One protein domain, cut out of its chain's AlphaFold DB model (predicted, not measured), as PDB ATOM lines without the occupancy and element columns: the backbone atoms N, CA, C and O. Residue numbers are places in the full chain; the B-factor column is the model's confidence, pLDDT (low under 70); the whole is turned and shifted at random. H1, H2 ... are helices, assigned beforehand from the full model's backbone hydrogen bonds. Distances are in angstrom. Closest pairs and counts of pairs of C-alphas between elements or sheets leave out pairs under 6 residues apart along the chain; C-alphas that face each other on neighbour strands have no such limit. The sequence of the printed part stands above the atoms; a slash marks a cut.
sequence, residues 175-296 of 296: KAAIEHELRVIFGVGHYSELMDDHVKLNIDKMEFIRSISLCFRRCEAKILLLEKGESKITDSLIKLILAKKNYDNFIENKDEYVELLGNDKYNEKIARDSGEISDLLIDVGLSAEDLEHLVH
ATOM      1  N   LYS A 175     217.929 182.930 191.856       92.00
ATOM      2  CA  LYS A 175     218.131 181.490 191.614       92.00
ATOM      3  C   LYS A 175     216.802 180.785 191.357       92.00
ATOM      4  O   LYS A 175     216.658 180.129 190.328       92.00
ATOM      5  N   ALA A 176     215.811 181.002 192.222       86.38
ATOM      6  CA  ALA A 176     214.482 180.414 192.087       86.38
ATOM      7  C   ALA A 176     213.785 180.834 190.783       86.38
ATOM      8  O   ALA A 176     213.081 180.029 190.172       86.38
ATOM      9  N   ALA A 177     213.995 182.075 190.327       80.88
ATOM     10  CA  ALA A 177     213.497 182.534 189.034       80.88
ATOM     11  C   ALA A 177     214.137 181.757 187.875       80.88
ATOM     12  O   ALA A 177     213.417 181.288 187.001       80.88
ATOM     13  N   ILE A 178     215.458 181.554 187.884       87.19
ATOM     14  CA  ILE A 178     216.150 180.764 186.854       87.19
ATOM     15  C   ILE A 178     215.704 179.298 186.889       87.19
ATOM     16  O   ILE A 178     215.398 178.733 185.847       87.19
ATOM     17  N   GLU A 179     215.604 178.676 188.061       89.50
ATOM     18  CA  GLU A 179     215.127 177.288 188.196       89.50
ATOM     19  C   GLU A 179     213.663 177.125 187.778       89.50
ATOM     20  O   GLU A 179     213.262 176.113 187.209       89.50
ATOM     21  N   HIS A 180     212.825 178.125 188.045       81.31
ATOM     22  CA  HIS A 180     211.467 178.153 187.519       81.31
ATOM     23  C   HIS A 180     211.467 178.181 185.989       81.31
ATOM     24  O   HIS A 180     210.752 177.398 185.377       81.31
ATOM     25  N   GLU A 181     212.308 179.007 185.377       79.19
ATOM     26  CA  GLU A 181     212.446 179.100 183.920       79.19
ATOM     27  C   GLU A 181     212.962 177.798 183.315       79.19
ATOM     28  O   GLU A 181     212.414 177.323 182.328       79.19
ATOM     29  N   LEU A 182     213.941 177.157 183.953       83.69
ATOM     30  CA  LEU A 182     214.426 175.836 183.553       83.69
ATOM     31  C   LEU A 182     213.312 174.779 183.584       83.69
ATOM     32  O   LEU A 182     213.190 173.992 182.644       83.69
ATOM     33  N   ARG A 183     212.452 174.802 184.611       79.06
ATOM     34  CA  ARG A 183     211.296 173.894 184.713       79.06
ATOM     35  C   ARG A 183     210.237 174.183 183.666       79.06
ATOM     36  O   ARG A 183     209.702 173.255 183.069       79.06
ATOM     37  N   VAL A 184     209.915 175.455 183.456       68.38
ATOM     38  CA  VAL A 184     208.895 175.870 182.488       68.38
ATOM     39  C   VAL A 184     209.335 175.519 181.071       68.38
ATOM     40  O   VAL A 184     208.534 174.981 180.301       68.38
ATOM     41  N   ILE A 185     210.606 175.787 180.764       72.06
ATOM     42  CA  ILE A 185     211.125 175.727 179.405       72.06
ATOM     43  C   ILE A 185     211.594 174.323 179.046       72.06
ATOM     44  O   ILE A 185     211.115 173.693 178.102       72.06
ATOM     45  N   PHE A 186     212.489 173.778 179.862       76.19
ATOM     46  CA  PHE A 186     213.136 172.498 179.587       76.19
ATOM     47  C   PHE A 186     212.540 171.340 180.386       76.19
ATOM     48  O   PHE A 186     212.930 170.198 180.172       76.19
ATOM     49  N   GLY A 187     211.596 171.597 181.298       71.31
ATOM     50  CA  GLY A 187     211.031 170.552 182.152       71.31
ATOM     51  C   GLY A 187     211.988 170.050 183.234       71.31
ATOM     52  O   GLY A 187     211.708 169.011 183.826       71.31
ATOM     53  N   VAL A 188     213.092 170.759 183.497       83.25
ATOM     54  CA  VAL A 188     214.137 170.319 184.435       83.25
ATOM     55  C   VAL A 188     214.194 171.187 185.683       83.25
ATOM     56  O   VAL A 188     213.983 172.396 185.610       83.25
ATOM     57  N   GLY A 189     214.492 170.582 186.834       80.94
ATOM     58  CA  GLY A 189     214.575 171.296 188.111       80.94
ATOM     59  C   GLY A 189     215.815 172.179 188.223       80.94
ATOM     60  O   GLY A 189     215.747 173.281 188.766       80.94
ATOM     61  N   HIS A 190     216.933 171.698 187.688       89.12
ATOM     62  CA  HIS A 190     218.243 172.311 187.838       89.12
ATOM     63  C   HIS A 190     219.035 172.316 186.523       89.12
ATOM     64  O   HIS A 190     218.871 171.450 185.665       89.12
ATOM     65  N   TYR A 191     219.949 173.279 186.357       89.88
ATOM     66  CA  TYR A 191     220.684 173.461 185.097       89.88
ATOM     67  C   TYR A 191     221.572 172.261 184.739       89.88
ATOM     68  O   TYR A 191     221.894 172.063 183.573       89.88
ATOM     69  N   SER A 192     221.988 171.460 185.725       88.62
ATOM     70  CA  SER A 192     222.796 170.257 185.493       88.62
ATOM     71  C   SER A 192     222.027 169.173 184.744       88.62
ATOM     72  O   SER A 192     222.628 168.430 183.978       88.62
ATOM     73  N   GLU A 193     220.708 169.095 184.929       88.31
ATOM     74  CA  GLU A 193     219.840 168.141 184.227       88.31
ATOM     75  C   GLU A 193     219.744 168.458 182.733       88.31
ATOM     76  O   GLU A 193     219.476 167.567 181.932       88.31
ATOM     77  N   LEU A 194     220.045 169.699 182.327       86.44
ATOM     78  CA  LEU A 194     220.141 170.033 180.910       86.44
ATOM     79  C   LEU A 194     221.202 169.194 180.205       86.44
ATOM     80  O   LEU A 194     221.066 169.014 179.004       86.44
ATOM     81  N   MET A 195     222.225 168.680 180.905       84.50
ATOM     82  CA  MET A 195     223.265 167.817 180.328       84.50
ATOM     83  C   MET A 195     222.719 166.493 179.785       84.50
ATOM     84  O   MET A 195     223.384 165.906 178.938       84.50
ATOM     85  N   ASP A 196     221.530 166.050 180.206       81.19
ATOM     86  CA  ASP A 196     220.899 164.825 179.708       81.19
ATOM     87  C   ASP A 196     220.719 164.892 178.180       81.19
ATOM     88  O   ASP A 196     220.213 165.882 177.644       81.19
ATOM     89  N   ASP A 197     221.152 163.853 177.466       75.69
ATOM     90  CA  ASP A 197     221.070 163.738 176.006       75.69
ATOM     91  C   ASP A 197     219.632 163.854 175.474       75.69
ATOM     92  O   ASP A 197     219.420 164.225 174.316       75.69
ATOM     93  N   HIS A 198     218.634 163.583 176.317       71.56
ATOM     94  CA  HIS A 198     217.221 163.741 175.985       71.56
ATOM     95  C   HIS A 198     216.767 165.208 175.915       71.56
ATOM     96  O   HIS A 198     215.742 165.501 175.298       71.56
ATOM     97  N   VAL A 199     217.531 166.142 176.491       67.94
ATOM     98  CA  VAL A 199     217.259 167.582 176.420       67.94
ATOM     99  C   VAL A 199     217.991 168.174 175.217       67.94
ATOM    100  O   VAL A 199     219.211 168.389 175.242       67.94
ATOM    101  N   LYS A 200     217.233 168.452 174.152       68.31
ATOM    102  CA  LYS A 200     217.738 169.141 172.959       68.31
ATOM    103  C   LYS A 200     217.597 170.648 173.121       68.31
ATOM    104  O   LYS A 200     216.552 171.146 173.511       68.31
ATOM    105  N   LEU A 201     218.660 171.370 172.785       70.56
ATOM    106  CA  LEU A 201     218.705 172.826 172.825       70.56
ATOM    107  C   LEU A 201     219.054 173.343 171.433       70.56
ATOM    108  O   LEU A 201     219.968 172.826 170.796       70.56
ATOM    109  N   ASN A 202     218.366 174.392 170.982       69.31
ATOM    110  CA  ASN A 202     218.711 175.096 169.740       69.31
ATOM    111  C   ASN A 202     219.787 176.184 169.962       69.31
ATOM    112  O   ASN A 202     219.844 177.185 169.254       69.31
ATOM    113  N   ILE A 203     220.606 176.009 170.999       75.00
ATOM    114  CA  ILE A 203     221.714 176.872 171.416       75.00
ATOM    115  C   ILE A 203     222.889 175.976 171.823       75.00
ATOM    116  O   ILE A 203     222.689 174.786 172.080       75.00
ATOM    117  N   ASP A 204     224.107 176.523 171.899       83.25
ATOM    118  CA  ASP A 204     225.255 175.764 172.409       83.25
ATOM    119  C   ASP A 204     224.996 175.349 173.863       83.25
ATOM    120  O   ASP A 204     225.074 176.145 174.802       83.25
ATOM    121  N   LYS A 205     224.657 174.069 174.026       84.81
ATOM    122  CA  LYS A 205     224.281 173.447 175.292       84.81
ATOM    123  C   LYS A 205     225.379 173.571 176.341       84.81
ATOM    124  O   LYS A 205     225.087 173.876 177.496       84.81
ATOM    125  N   MET A 206     226.634 173.372 175.947       87.00
ATOM    126  CA  MET A 206     227.761 173.423 176.875       87.00
ATOM    127  C   MET A 206     228.040 174.852 177.321       87.00
ATOM    128  O   MET A 206     228.258 175.090 178.510       87.00
ATOM    129  N   GLU A 207     228.008 175.805 176.389       88.50
ATOM    130  CA  GLU A 207     228.160 177.225 176.710       88.50
ATOM    131  C   GLU A 207     227.043 177.692 177.653       88.50
ATOM    132  O   GLU A 207     227.312 178.307 178.684       88.50
ATOM    133  N   PHE A 208     225.798 177.332 177.345       87.75
ATOM    134  CA  PHE A 208     224.623 177.724 178.112       87.75
ATOM    135  C   PHE A 208     224.660 177.212 179.557       87.75
ATOM    136  O   PHE A 208     224.536 177.987 180.510       87.75
ATOM    137  N   ILE A 209     224.917 175.914 179.732       91.44
ATOM    138  CA  ILE A 209     225.037 175.275 181.048       91.44
ATOM    139  C   ILE A 209     226.199 175.886 181.835       91.44
ATOM    140  O   ILE A 209     226.071 176.157 183.032       91.44
ATOM    141  N   ARG A 210     227.328 176.159 181.167       90.81
ATOM    142  CA  ARG A 210     228.494 176.788 181.791       90.81
ATOM    143  C   ARG A 210     228.185 178.195 182.299       90.81
ATOM    144  O   ARG A 210     228.625 178.520 183.401       90.81
ATOM    145  N   SER A 211     227.436 179.000 181.548       91.75
ATOM    146  CA  SER A 211     227.035 180.351 181.960       91.75
ATOM    147  C   SER A 211     226.166 180.328 183.217       91.75
ATOM    148  O   SER A 211     226.467 181.037 184.181       91.75
ATOM    149  N   ILE A 212     225.153 179.452 183.264       94.19
ATOM    150  CA  ILE A 212     224.293 179.314 184.450       94.19
ATOM    151  C   ILE A 212     225.106 178.802 185.646       94.19
ATOM    152  O   ILE A 212     225.082 179.406 186.720       94.19
ATOM    153  N   SER A 213     225.897 177.744 185.447       94.12
ATOM    154  CA  SER A 213     226.749 177.157 186.487       94.12
ATOM    155  C   SER A 213     227.739 178.157 187.085       94.12
ATOM    156  O   SER A 213     227.958 178.182 188.297       94.12
ATOM    157  N   LEU A 214     228.382 178.972 186.245       93.50
ATOM    158  CA  LEU A 214     229.332 179.978 186.705       93.50
ATOM    159  C   LEU A 214     228.629 181.056 187.533       93.50
ATOM    160  O   LEU A 214     229.121 181.403 188.606       93.50
ATOM    161  N   CYS A 215     227.474 181.541 187.075       94.25
ATOM    162  CA  CYS A 215     226.678 182.517 187.813       94.25
ATOM    163  C   CYS A 215     226.247 181.971 189.184       94.25
ATOM    164  O   CYS A 215     226.404 182.651 190.196       94.25
ATOM    165  N   PHE A 216     225.766 180.724 189.244       94.88
ATOM    166  CA  PHE A 216     225.325 180.095 190.494       94.88
ATOM    167  C   PHE A 216     226.472 179.964 191.499       94.88
ATOM    168  O   PHE A 216     226.315 180.370 192.651       94.88
ATOM    169  N   ARG A 217     227.646 179.501 191.050       93.69
ATOM    170  CA  ARG A 217     228.852 179.418 191.888       93.69
ATOM    171  C   ARG A 217     229.303 180.790 192.385       93.69
ATOM    172  O   ARG A 217     229.604 180.949 193.564       93.69
ATOM    173  N   ARG A 218     229.304 181.809 191.517       94.88
ATOM    174  CA  ARG A 218     229.602 183.199 191.914       94.88
ATOM    175  C   ARG A 218     228.637 183.683 192.999       94.88
ATOM    176  O   ARG A 218     229.071 184.312 193.957       94.88
ATOM    177  N   CYS A 219     227.355 183.347 192.894       94.25
ATOM    178  CA  CYS A 219     226.358 183.676 193.909       94.25
ATOM    179  C   CYS A 219     226.525 182.900 195.218       94.25
ATOM    180  O   CYS A 219     226.279 183.467 196.274       94.25
ATOM    181  N   GLU A 220     226.957 181.642 195.184       93.50
ATOM    182  CA  GLU A 220     227.309 180.898 196.404       93.50
ATOM    183  C   GLU A 220     228.484 181.546 197.135       93.50
ATOM    184  O   GLU A 220     228.428 181.716 198.348       93.50
ATOM    185  N   ALA A 221     229.515 181.977 196.400       94.44
ATOM    186  CA  ALA A 221     230.613 182.745 196.979       94.44
ATOM    187  C   ALA A 221     230.119 184.075 197.576       94.44
ATOM    188  O   ALA A 221     230.522 184.437 198.675       94.44
ATOM    189  N   LYS A 222     229.203 184.781 196.897       94.38
ATOM    190  CA  LYS A 222     228.572 185.994 197.440       94.38
ATOM    191  C   LYS A 222     227.801 185.732 198.732       94.38
ATOM    192  O   LYS A 222     227.954 186.509 199.663       94.38
ATOM    193  N   ILE A 223     226.977 184.683 198.786       94.38
ATOM    194  CA  ILE A 223     226.215 184.325 199.994       94.38
ATOM    195  C   ILE A 223     227.176 184.084 201.155       94.38
ATOM    196  O   ILE A 223     227.019 184.713 202.192       94.38
ATOM    197  N   LEU A 224     228.213 183.274 200.942       94.06
ATOM    198  CA  LEU A 224     229.226 182.982 201.956       94.06
ATOM    199  C   LEU A 224     229.914 184.258 202.472       94.06
ATOM    200  O   LEU A 224     230.044 184.446 203.677       94.06
ATOM    201  N   LEU A 225     230.270 185.192 201.585       94.06
ATOM    202  CA  LEU A 225     230.818 186.495 201.987       94.06
ATOM    203  C   LEU A 225     229.805 187.336 202.787       94.06
ATOM    204  O   LEU A 225     230.160 187.922 203.808       94.06
ATOM    205  N   LEU A 226     228.539 187.379 202.359       93.44
ATOM    206  CA  LEU A 226     227.473 188.096 203.069       93.44
ATOM    207  C   LEU A 226     227.224 187.515 204.468       93.44
ATOM    208  O   LEU A 226     227.049 188.275 205.418       93.44
ATOM    209  N   GLU A 227     227.242 186.190 204.611       93.62
ATOM    210  CA  GLU A 227     227.096 185.492 205.896       93.62
ATOM    211  C   GLU A 227     228.258 185.788 206.850       93.62
ATOM    212  O   GLU A 227     228.051 185.921 208.056       93.62
ATOM    213  N   LYS A 228     229.469 185.970 206.310       91.69
ATOM    214  CA  LYS A 228     230.661 186.398 207.061       91.69
ATOM    215  C   LYS A 228     230.671 187.907 207.361       91.69
ATOM    216  O   LYS A 228     231.578 188.392 208.031       91.69
ATOM    217  N   GLY A 229     229.645 188.647 206.933       89.88
ATOM    218  CA  GLY A 229     229.470 190.071 207.227       89.88
ATOM    219  C   GLY A 229     230.217 191.012 206.282       89.88
ATOM    220  O   GLY A 229     230.353 192.199 206.590       89.88
ATOM    221  N   GLU A 230     230.685 190.522 205.131       90.44
ATOM    222  CA  GLU A 230     231.420 191.348 204.177       90.44
ATOM    223  C   GLU A 230     230.522 192.390 203.511       90.44
ATOM    224  O   GLU A 230     229.534 192.091 202.839       90.44
ATOM    225  N   SER A 231     230.909 193.656 203.669       79.31
ATOM    226  CA  SER A 231     230.147 194.804 203.163       79.31
ATOM    227  C   SER A 231     230.528 195.213 201.738       79.31
ATOM    228  O   SER A 231     229.771 195.925 201.074       79.31
ATOM    229  N   LYS A 232     231.700 194.785 201.252       86.50
ATOM    230  CA  LYS A 232     232.225 195.127 199.923       86.50
ATOM    231  C   LYS A 232     232.663 193.876 199.180       86.50
ATOM    232  O   LYS A 232     233.805 193.444 199.272       86.50
ATOM    233  N   ILE A 233     231.753 193.345 198.376       90.44
ATOM    234  CA  ILE A 233     232.017 192.162 197.564       90.44
ATOM    235  C   ILE A 233     232.452 192.597 196.164       90.44
ATOM    236  O   ILE A 233     231.666 193.172 195.411       90.44
ATOM    237  N   THR A 234     233.711 192.333 195.818       91.38
ATOM    238  CA  THR A 234     234.290 192.631 194.499       91.38
ATOM    239  C   THR A 234     234.401 191.373 193.641       91.38
ATOM    240  O   THR A 234     234.396 190.250 194.146       91.38
ATOM    241  N   ASP A 235     234.549 191.546 192.327       91.06
ATOM    242  CA  ASP A 235     234.757 190.417 191.417       91.06
ATOM    243  C   ASP A 235     236.054 189.653 191.694       91.06
ATOM    244  O   ASP A 235     236.055 188.426 191.591       91.06
ATOM    245  N   SER A 236     237.137 190.348 192.061       92.31
ATOM    246  CA  SER A 236     238.402 189.710 192.448       92.31
ATOM    247  C   SER A 236     238.242 188.885 193.724       92.31
ATOM    248  O   SER A 236     238.710 187.750 193.767       92.31
ATOM    249  N   LEU A 237     237.498 189.386 194.719       94.06
ATOM    250  CA  LEU A 237     237.208 188.632 195.940       94.06
ATOM    251  C   LEU A 237     236.362 187.386 195.646       94.06
ATOM    252  O   LEU A 237     236.694 186.296 196.101       94.06
ATOM    253  N   ILE A 238     235.321 187.500 194.813       94.06
ATOM    254  CA  ILE A 238     234.528 186.335 194.380       94.06
ATOM    255  C   ILE A 238     235.418 185.310 193.664       94.06
ATOM    256  O   ILE A 238     235.313 184.113 193.933       94.06
ATOM    257  N   LYS A 239     236.290 185.755 192.749       94.56
ATOM    258  CA  LYS A 239     237.228 184.868 192.043       94.56
ATOM    259  C   LYS A 239     238.176 184.167 193.011       94.56
ATOM    260  O   LYS A 239     238.364 182.965 192.865       94.56
ATOM    261  N   LEU A 240     238.702 184.882 194.007       95.69
ATOM    262  CA  LEU A 240     239.571 184.323 195.039       95.69
ATOM    263  C   LEU A 240     238.865 183.217 195.836       95.69
ATOM    264  O   LEU A 240     239.396 182.115 195.946       95.69
ATOM    265  N   ILE A 241     237.643 183.473 196.317       95.62
ATOM    266  CA  ILE A 241     236.837 182.472 197.035       95.62
ATOM    267  C   ILE A 241     236.586 181.239 196.160       95.62
ATOM    268  O   ILE A 241     236.742 180.107 196.613       95.62
ATOM    269  N   LEU A 242     236.226 181.433 194.887       94.62
ATOM    270  CA  LEU A 242     235.996 180.322 193.961       94.62
ATOM    271  C   LEU A 242     237.268 179.517 193.677       94.62
ATOM    272  O   LEU A 242     237.208 178.287 193.646       94.62
ATOM    273  N   ALA A 243     238.402 180.189 193.471       94.06
ATOM    274  CA  ALA A 243     239.692 179.542 193.262       94.06
ATOM    275  C   ALA A 243     240.078 178.701 194.485       94.06
ATOM    276  O   ALA A 243     240.394 177.523 194.330       94.06
ATOM    277  N   LYS A 244     239.941 179.261 195.695       95.00
ATOM    278  CA  LYS A 244     240.227 178.556 196.950       95.00
ATOM    279  C   LYS A 244     239.330 177.340 197.155       95.00
ATOM    280  O   LYS A 244     239.848 176.253 197.366       95.00
ATOM    281  N   LYS A 245     238.009 177.476 196.996       93.19
ATOM    282  CA  LYS A 245     237.077 176.339 197.125       93.19
ATOM    283  C   LYS A 245     237.381 175.218 196.128       93.19
ATOM    284  O   LYS A 245     237.323 174.046 196.486       93.19
ATOM    285  N   ASN A 246     237.705 175.563 194.880       91.44
ATOM    286  CA  ASN A 246     238.076 174.565 193.875       91.44
ATOM    287  C   ASN A 246     239.397 173.871 194.227       91.44
ATOM    288  O   ASN A 246     239.508 172.661 194.045       91.44
ATOM    289  N   TYR A 247     240.383 174.630 194.708       94.12
ATOM    290  CA  TYR A 247     241.673 174.112 195.150       94.12
ATOM    291  C   TYR A 247     241.519 173.159 196.339       94.12
ATOM    292  O   TYR A 247     242.017 172.036 196.277       94.12
ATOM    293  N   ASP A 248     240.755 173.553 197.360       92.88
ATOM    294  CA  ASP A 248     240.489 172.728 198.541       92.88
ATOM    295  C   ASP A 248     239.778 171.427 198.150       92.88
ATOM    296  O   ASP A 248     240.258 170.346 198.481       92.88
ATOM    297  N   ASN A 249     238.732 171.500 197.317       91.75
ATOM    298  CA  ASN A 249     238.046 170.310 196.804       91.75
ATOM    299  C   ASN A 249     238.983 169.376 196.010       91.75
ATOM    300  O   ASN A 249     238.845 168.154 196.063       91.75
ATOM    301  N   PHE A 250     239.938 169.935 195.260       91.38
ATOM    302  CA  PHE A 250     240.913 169.159 194.487       91.38
ATOM    303  C   PHE A 250     241.958 168.465 195.378       91.38
ATOM    304  O   PHE A 250     242.460 167.392 195.034       91.38
ATOM    305  N   ILE A 251     242.275 169.056 196.532       93.62
ATOM    306  CA  ILE A 251     243.145 168.453 197.547       93.62
ATOM    307  C   ILE A 251     242.401 167.380 198.338       93.62
ATOM    308  O   ILE A 251     242.931 166.285 198.513       93.62
ATOM    309  N   GLU A 252     241.183 167.671 198.790       94.06
ATOM    310  CA  GLU A 252     240.367 166.750 199.586       94.06
ATOM    311  C   GLU A 252     240.047 165.458 198.824       94.06
ATOM    312  O   GLU A 252     240.092 164.376 199.404       94.06
ATOM    313  N   ASN A 253     239.825 165.548 197.507       93.31
ATOM    314  CA  ASN A 253     239.529 164.403 196.637       93.31
ATOM    315  C   ASN A 253     240.754 163.942 195.827       93.31
ATOM    316  O   ASN A 253     240.638 163.533 194.669       93.31
ATOM    317  N   LYS A 254     241.954 164.034 196.416       92.75
ATOM    318  CA  LYS A 254     243.226 163.714 195.750       92.75
ATOM    319  C   LYS A 254     243.205 162.382 195.003       92.75
ATOM    320  O   LYS A 254     243.612 162.344 193.845       92.75
ATOM    321  N   ASP A 255     242.784 161.307 195.663       93.25
ATOM    322  CA  ASP A 255     242.901 159.953 195.112       93.25
ATOM    323  C   ASP A 255     242.080 159.798 193.821       93.25
ATOM    324  O   ASP A 255     242.594 159.281 192.828       93.25
ATOM    325  N   GLU A 256     240.863 160.354 193.786       93.12
ATOM    326  CA  GLU A 256     239.999 160.375 192.599       93.12
ATOM    327  C   GLU A 256     240.642 161.159 191.445       93.12
ATOM    328  O   GLU A 256     240.717 160.687 190.307       93.12
ATOM    329  N   TYR A 257     241.163 162.357 191.720       91.19
ATOM    330  CA  TYR A 257     241.766 163.182 190.674       91.19
ATOM    331  C   TYR A 257     243.100 162.633 190.167       91.19
ATOM    332  O   TYR A 257     243.410 162.788 188.983       91.19
ATOM    333  N   VAL A 258     243.887 161.977 191.024       93.88
ATOM    334  CA  VAL A 258     245.107 161.272 190.612       93.88
ATOM    335  C   VAL A 258     244.762 160.083 189.718       93.88
ATOM    336  O   VAL A 258     245.453 159.878 188.719       93.88
ATOM    337  N   GLU A 259     243.696 159.338 190.019       95.00
ATOM    338  CA  GLU A 259     243.215 158.244 189.166       95.00
ATOM    339  C   GLU A 259     242.773 158.753 187.782       95.00
ATOM    340  O   GLU A 259     243.146 158.178 186.759       95.00
ATOM    341  N   LEU A 260     242.050 159.878 187.733       93.12
ATOM    342  CA  LEU A 260     241.541 160.460 186.486       93.12
ATOM    343  C   LEU A 260     242.619 161.134 185.619       93.12
ATOM    344  O   LEU A 260     242.564 161.064 184.390       93.12
ATOM    345  N   LEU A 261     243.567 161.848 186.234       91.94
ATOM    346  CA  LEU A 261     244.508 162.729 185.525       91.94
ATOM    347  C   LEU A 261     245.936 162.176 185.461       91.94
ATOM    348  O   LEU A 261     246.698 162.563 184.569       91.94
ATOM    349  N   GLY A 262     246.303 161.297 186.393       94.38
ATOM    350  CA  GLY A 262     247.680 160.905 186.677       94.38
ATOM    351  C   GLY A 262     248.413 161.900 187.590       94.38
ATOM    352  O   GLY A 262     248.126 163.099 187.601       94.38
ATOM    353  N   ASN A 263     249.402 161.395 188.337       94.12
ATOM    354  CA  ASN A 263     250.156 162.161 189.344       94.12
ATOM    355  C   ASN A 263     250.805 163.442 188.797       94.12
ATOM    356  O   ASN A 263     250.740 164.483 189.447       94.12
ATOM    357  N   ASP A 264     251.416 163.390 187.612       94.62
ATOM    358  CA  ASP A 264     252.146 164.539 187.066       94.62
ATOM    359  C   ASP A 264     251.199 165.709 186.767       94.62
ATOM    360  O   ASP A 264     251.409 166.822 187.248       94.62
ATOM    361  N   LYS A 265     250.082 165.442 186.076       93.81
ATOM    362  CA  LYS A 265     249.063 166.461 185.767       93.81
ATOM    363  C   LYS A 265     248.346 166.973 187.011       93.81
ATOM    364  O   LYS A 265     247.975 168.144 187.063       93.81
ATOM    365  N   TYR A 266     248.138 166.106 188.001       93.75
ATOM    366  CA  TYR A 266     247.592 166.502 189.295       93.75
ATOM    367  C   TYR A 266     248.500 167.534 189.981       93.75
ATOM    368  O   TYR A 266     248.040 168.615 190.352       93.75
ATOM    369  N   ASN A 267     249.803 167.246 190.064       92.94
ATOM    370  CA  ASN A 267     250.783 168.142 190.677       92.94
ATOM    371  C   ASN A 267     250.936 169.461 189.900       92.94
ATOM    372  O   ASN A 267     250.992 170.526 190.514       92.94
ATOM    373  N   GLU A 268     250.954 169.415 188.563       94.75
ATOM    374  CA  GLU A 268     250.973 170.618 187.716       94.75
ATOM    375  C   GLU A 268     249.756 171.514 187.976       94.75
ATOM    376  O   GLU A 268     249.887 172.735 188.096       94.75
ATOM    377  N   LYS A 269     248.566 170.912 188.097       93.25
ATOM    378  CA  LYS A 269     247.332 171.645 188.384       93.25
ATOM    379  C   LYS A 269     247.356 172.276 189.774       93.25
ATOM    380  O   LYS A 269     247.009 173.447 189.878       93.25
ATOM    381  N   ILE A 270     247.822 171.563 190.803       93.94
ATOM    382  CA  ILE A 270     247.991 172.133 192.150       93.94
ATOM    383  C   ILE A 270     248.938 173.329 192.127       93.94
ATOM    384  O   ILE A 270     248.600 174.380 192.666       93.94
ATOM    385  N   ALA A 271     250.107 173.190 191.498       92.88
ATOM    386  CA  ALA A 271     251.094 174.264 191.453       92.88
ATOM    387  C   ALA A 271     250.539 175.514 190.753       92.88
ATOM    388  O   ALA A 271     250.722 176.630 191.236       92.88
ATOM    389  N   ARG A 272     249.817 175.324 189.642       94.88
ATOM    390  CA  ARG A 272     249.169 176.421 188.917       94.88
ATOM    391  C   ARG A 272     248.073 177.088 189.746       94.88
ATOM    392  O   ARG A 272     248.077 178.307 189.866       94.88
ATOM    393  N   ASP A 273     247.150 176.305 190.299       93.31
ATOM    394  CA  ASP A 273     245.996 176.831 191.033       93.31
ATOM    395  C   ASP A 273     246.458 177.519 192.347       93.31
ATOM    396  O   ASP A 273     245.923 178.558 192.726       93.31
ATOM    397  N   SER A 274     247.527 177.025 192.990       93.94
ATOM    398  CA  SER A 274     248.187 177.694 194.126       93.94
ATOM    399  C   SER A 274     248.831 179.035 193.740       93.94
ATOM    400  O   SER A 274     248.729 180.010 194.495       93.94
ATOM    401  N   GLY A 275     249.457 179.111 192.560       93.81
ATOM    402  CA  GLY A 275     249.969 180.366 192.005       93.81
ATOM    403  C   GLY A 275     248.855 181.384 191.753       93.81
ATOM    404  O   GLY A 275     248.958 182.523 192.197       93.81
ATOM    405  N   GLU A 276     247.747 180.952 191.140       94.69
ATOM    406  CA  GLU A 276     246.572 181.800 190.889       94.69
ATOM    407  C   GLU A 276     245.978 182.373 192.187       94.69
ATOM    408  O   GLU A 276     245.678 183.564 192.257       94.69
ATOM    409  N   ILE A 277     245.850 181.555 193.238       95.56
ATOM    410  CA  ILE A 277     245.377 182.018 194.554       95.56
ATOM    411  C   ILE A 277     246.334 183.058 195.144       95.56
ATOM    412  O   ILE A 277     245.881 184.061 195.691       95.56
ATOM    413  N   SER A 278     247.644 182.842 195.018       94.50
ATOM    414  CA  SER A 278     248.659 183.772 195.528       94.50
ATOM    415  C   SER A 278     248.579 185.134 194.832       94.50
ATOM    416  O   SER A 278     248.606 186.166 195.500       94.50
ATOM    417  N   ASP A 279     248.408 185.144 193.509       94.31
ATOM    418  CA  ASP A 279     248.241 186.375 192.731       94.31
ATOM    419  C   ASP A 279     246.943 187.111 193.109       94.31
ATOM    420  O   ASP A 279     246.941 188.332 193.291       94.31
ATOM    421  N   LEU A 280     245.840 186.376 193.291       94.44
ATOM    422  CA  LEU A 280     244.550 186.944 193.696       94.44
ATOM    423  C   LEU A 280     244.561 187.487 195.134       94.44
ATOM    424  O   LEU A 280     243.927 188.507 195.397       94.44
ATOM    425  N   LEU A 281     245.290 186.855 196.062       94.44
ATOM    426  CA  LEU A 281     245.485 187.374 197.423       94.44
ATOM    427  C   LEU A 281     246.157 188.751 197.403       94.44
ATOM    428  O   LEU A 281     245.727 189.655 198.122       94.44
ATOM    429  N   ILE A 282     247.169 188.924 196.546       93.50
ATOM    430  CA  ILE A 282     247.870 190.202 196.368       93.50
ATOM    431  C   ILE A 282     246.934 191.256 195.761       93.50
ATOM    432  O   ILE A 282     246.903 192.381 196.259       93.50
ATOM    433  N   ASP A 283     246.159 190.904 194.728       92.00
ATOM    434  CA  ASP A 283     245.211 191.821 194.065       92.00
ATOM    435  C   ASP A 283     244.118 192.321 195.021       92.00
ATOM    436  O   ASP A 283     243.785 193.505 195.052       92.00
ATOM    437  N   VAL A 284     243.574 191.417 195.840       92.00
ATOM    438  CA  VAL A 284     242.510 191.744 196.798       92.00
ATOM    439  C   VAL A 284     243.066 192.393 198.075       92.00
ATOM    440  O   VAL A 284     242.339 193.115 198.759       92.00
ATOM    441  N   GLY A 285     244.349 192.188 198.387       91.50
ATOM    442  CA  GLY A 285     244.996 192.704 199.594       91.50
ATOM    443  C   GLY A 285     244.620 191.937 200.866       91.50
ATOM    444  O   GLY A 285     244.513 192.547 201.928       91.50
ATOM    445  N   LEU A 286     244.401 190.623 200.757       92.50
ATOM    446  CA  LEU A 286     244.053 189.734 201.874       92.50
ATOM    447  C   LEU A 286     245.234 188.849 202.278       92.50
ATOM    448  O   LEU A 286     246.063 188.480 201.444       92.50
ATOM    449  N   SER A 287     245.296 188.474 203.557       92.94
ATOM    450  CA  SER A 287     246.215 187.430 204.009       92.94
ATOM    451  C   SER A 287     245.638 186.033 203.749       92.94
ATOM    452  O   SER A 287     244.433 185.858 203.561       92.94
ATOM    453  N   ALA A 288     246.500 185.012 203.754       91.06
ATOM    454  CA  ALA A 288     246.050 183.624 203.655       91.06
ATOM    455  C   ALA A 288     245.172 183.215 204.854       91.06
ATOM    456  O   ALA A 288     244.221 182.466 204.674       91.06
ATOM    457  N   GLU A 289     245.455 183.734 206.054       91.06
ATOM    458  CA  GLU A 289     244.654 183.470 207.259       91.06
ATOM    459  C   GLU A 289     243.243 184.062 207.134       91.06
ATOM    460  O   GLU A 289     242.260 183.379 207.422       91.06
ATOM    461  N   ASP A 290     243.125 185.293 206.624       90.38
ATOM    462  CA  ASP A 290     241.821 185.922 206.374       90.38
ATOM    463  C   ASP A 290     241.013 185.138 205.332       90.38
ATOM    464  O   ASP A 290     239.801 184.967 205.473       90.38
ATOM    465  N   LEU A 291     241.678 184.621 204.293       92.12
ATOM    466  CA  LEU A 291     241.028 183.792 203.283       92.12
ATOM    467  C   LEU A 291     240.459 182.497 203.879       92.12
ATOM    468  O   LEU A 291     239.331 182.136 203.548       92.12
ATOM    469  N   GLU A 292     241.200 181.815 204.754       91.06
ATOM    470  CA  GLU A 292     240.696 180.610 205.430       91.06
ATOM    471  C   GLU A 292     239.458 180.929 206.277       91.06
ATOM    472  O   GLU A 292     238.475 180.197 206.209       91.06
ATOM    473  N   HIS A 293     239.450 182.055 207.000       88.00
ATOM    474  CA  HIS A 293     238.287 182.500 207.779       88.00
ATOM    475  C   HIS A 293     237.053 182.830 206.932       88.00
ATOM    476  O   HIS A 293     235.916 182.674 207.393       88.00
ATOM    477  N   LEU A 294     237.261 183.328 205.714       89.12
ATOM    478  CA  LEU A 294     236.168 183.608 204.792       89.12
ATOM    479  C   LEU A 294     235.596 182.315 204.208       89.12
ATOM    480  O   LEU A 294     234.379 182.209 204.089       89.12
ATOM    481  N   VAL A 295     236.445 181.344 203.866       87.44
ATOM    482  CA  VAL A 295     236.041 180.105 203.180       87.44
ATOM    483  C   VAL A 295     235.483 179.038 204.133       87.44
ATOM    484  O   VAL A 295     234.575 178.313 203.720       87.44
ATOM    485  N   HIS A 296     235.959 178.980 205.384       80.38
ATOM    486  CA  HIS A 296     235.548 178.028 206.431       80.38
ATOM    487  C   HIS A 296     234.940 178.759 207.629       80.38
ATOM    488  O   HIS A 296     233.776 178.484 207.997       80.38
TER     489      HIS A 296
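AT A GLANCE: This is residues 175 to 296 of the 296 residues of an uncharacterized protein of Paenibacillus sp. 18JY21-1 (UniProt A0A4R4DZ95). Two helical parts of unequal size are joined by one long slanting helix, H3. On one side of it is a small, loose group in which H2 packs on the first part of H3 and H1 folds back near it; on the other side is a pair of long helices side by side, H4 and H6, with the short H5 at the turn between them and the short H7 crossing near their other end. The printed part has 122 residues with seven named helices in the order H1 to H7 and no named strand, and the class is all helix. The whole is loose, with a radius of gyration of the C-alphas of 17.2 A, and its outline is flat, spanning 45 by 41 by 21 A.

IN THESE COORDINATES: The printed part begins with H1, residues 175 to 186, whose first C-alpha, that of Lys 175, is at (218.131, 181.490, 191.614) and which measures 15.8 A from first to last C-alpha. H2, residues 191 to 195, is 7.8 A long. H3, residues 205 to 227, is the longest helix by residues; it runs 33.0 A from C-alpha 205 at (224.281, 173.447, 175.292) to C-alpha 227 at (227.096, 185.492, 205.896). H4, residues 235 to 252, is 25.7 A long. H5, residues 254 to 261, is 10.4 A long. H6, residues 263 to 284, is 31.5 A long. H7, residues 288 to 295, is 10.6 A long and ends with C-alpha 295 at (236.041, 180.105, 203.180).

HOW THE PARTS SIT: H3 and H4 are the hub, each touching three other helices. H3 touches H2 with residues 205 to 213 alone; the closest C-alphas, those of Tyr 191 and Ile 209, are 6.2 A apart. H1 and H2 only just touch, with 3 pairs of C-alphas within 8 A, the closest being Leu 182 and Tyr 191 at 6.9 A. H1 and H3 are close but not clearly touching, with the C-alphas of Lys 175 and Phe 216 7.4 A apart; they run opposite ways at a shallow tilt of 20 degrees. Residues 217 to 222 of H3 touch residues 238 to 242 of H4, about perpendicular at 81 degrees, and the closest C-alphas, those of Ala 221 and Ile 238, are 5.9 A apart. H4 and H6 touch at a shallow tilt of 28 degrees, opposite ways, with the C-alphas of Leu 240 and Leu 280 closest at 5.8 A. H7 touches residues 241 to 245 of H4, about perpendicular at 88 degrees; the closest C-alphas, those of Ile 241 and Val 295, are 6.6 A apart. H7 also only just touches H3, with 3 pairs of C-alphas within 8 A, the closest being Leu 225 and Leu 294 at 6.7 A. H5 touches no helix but is near H4 and H6; the C-alphas of Val 258 and Tyr 266 are its closest to H6, 5.9 A apart. H1 is apart from H4, H5, H6 and H7. In H1, H3, H4, H5, H6 and H7 every O i to N i+4 pair is within hydrogen-bond range; in H2 0 of 1 is, while 2 of its 2 O i to N i+3 pairs are.

THE WHOLE: The two C-alphas farthest apart, those of His 198 and Ser 287, are 46.8 A apart. The printed part has no cut and ends at His 296, the chain's last residue. No link is long; those from H2 to H3 and from H3 to H4, of 9 and 7 residues, are short, and the others are tight. The mean pLDDT of the printed part is 89.4, and the model's confidence is under 70 at residue 184, residues 199 to 200 and residue 202.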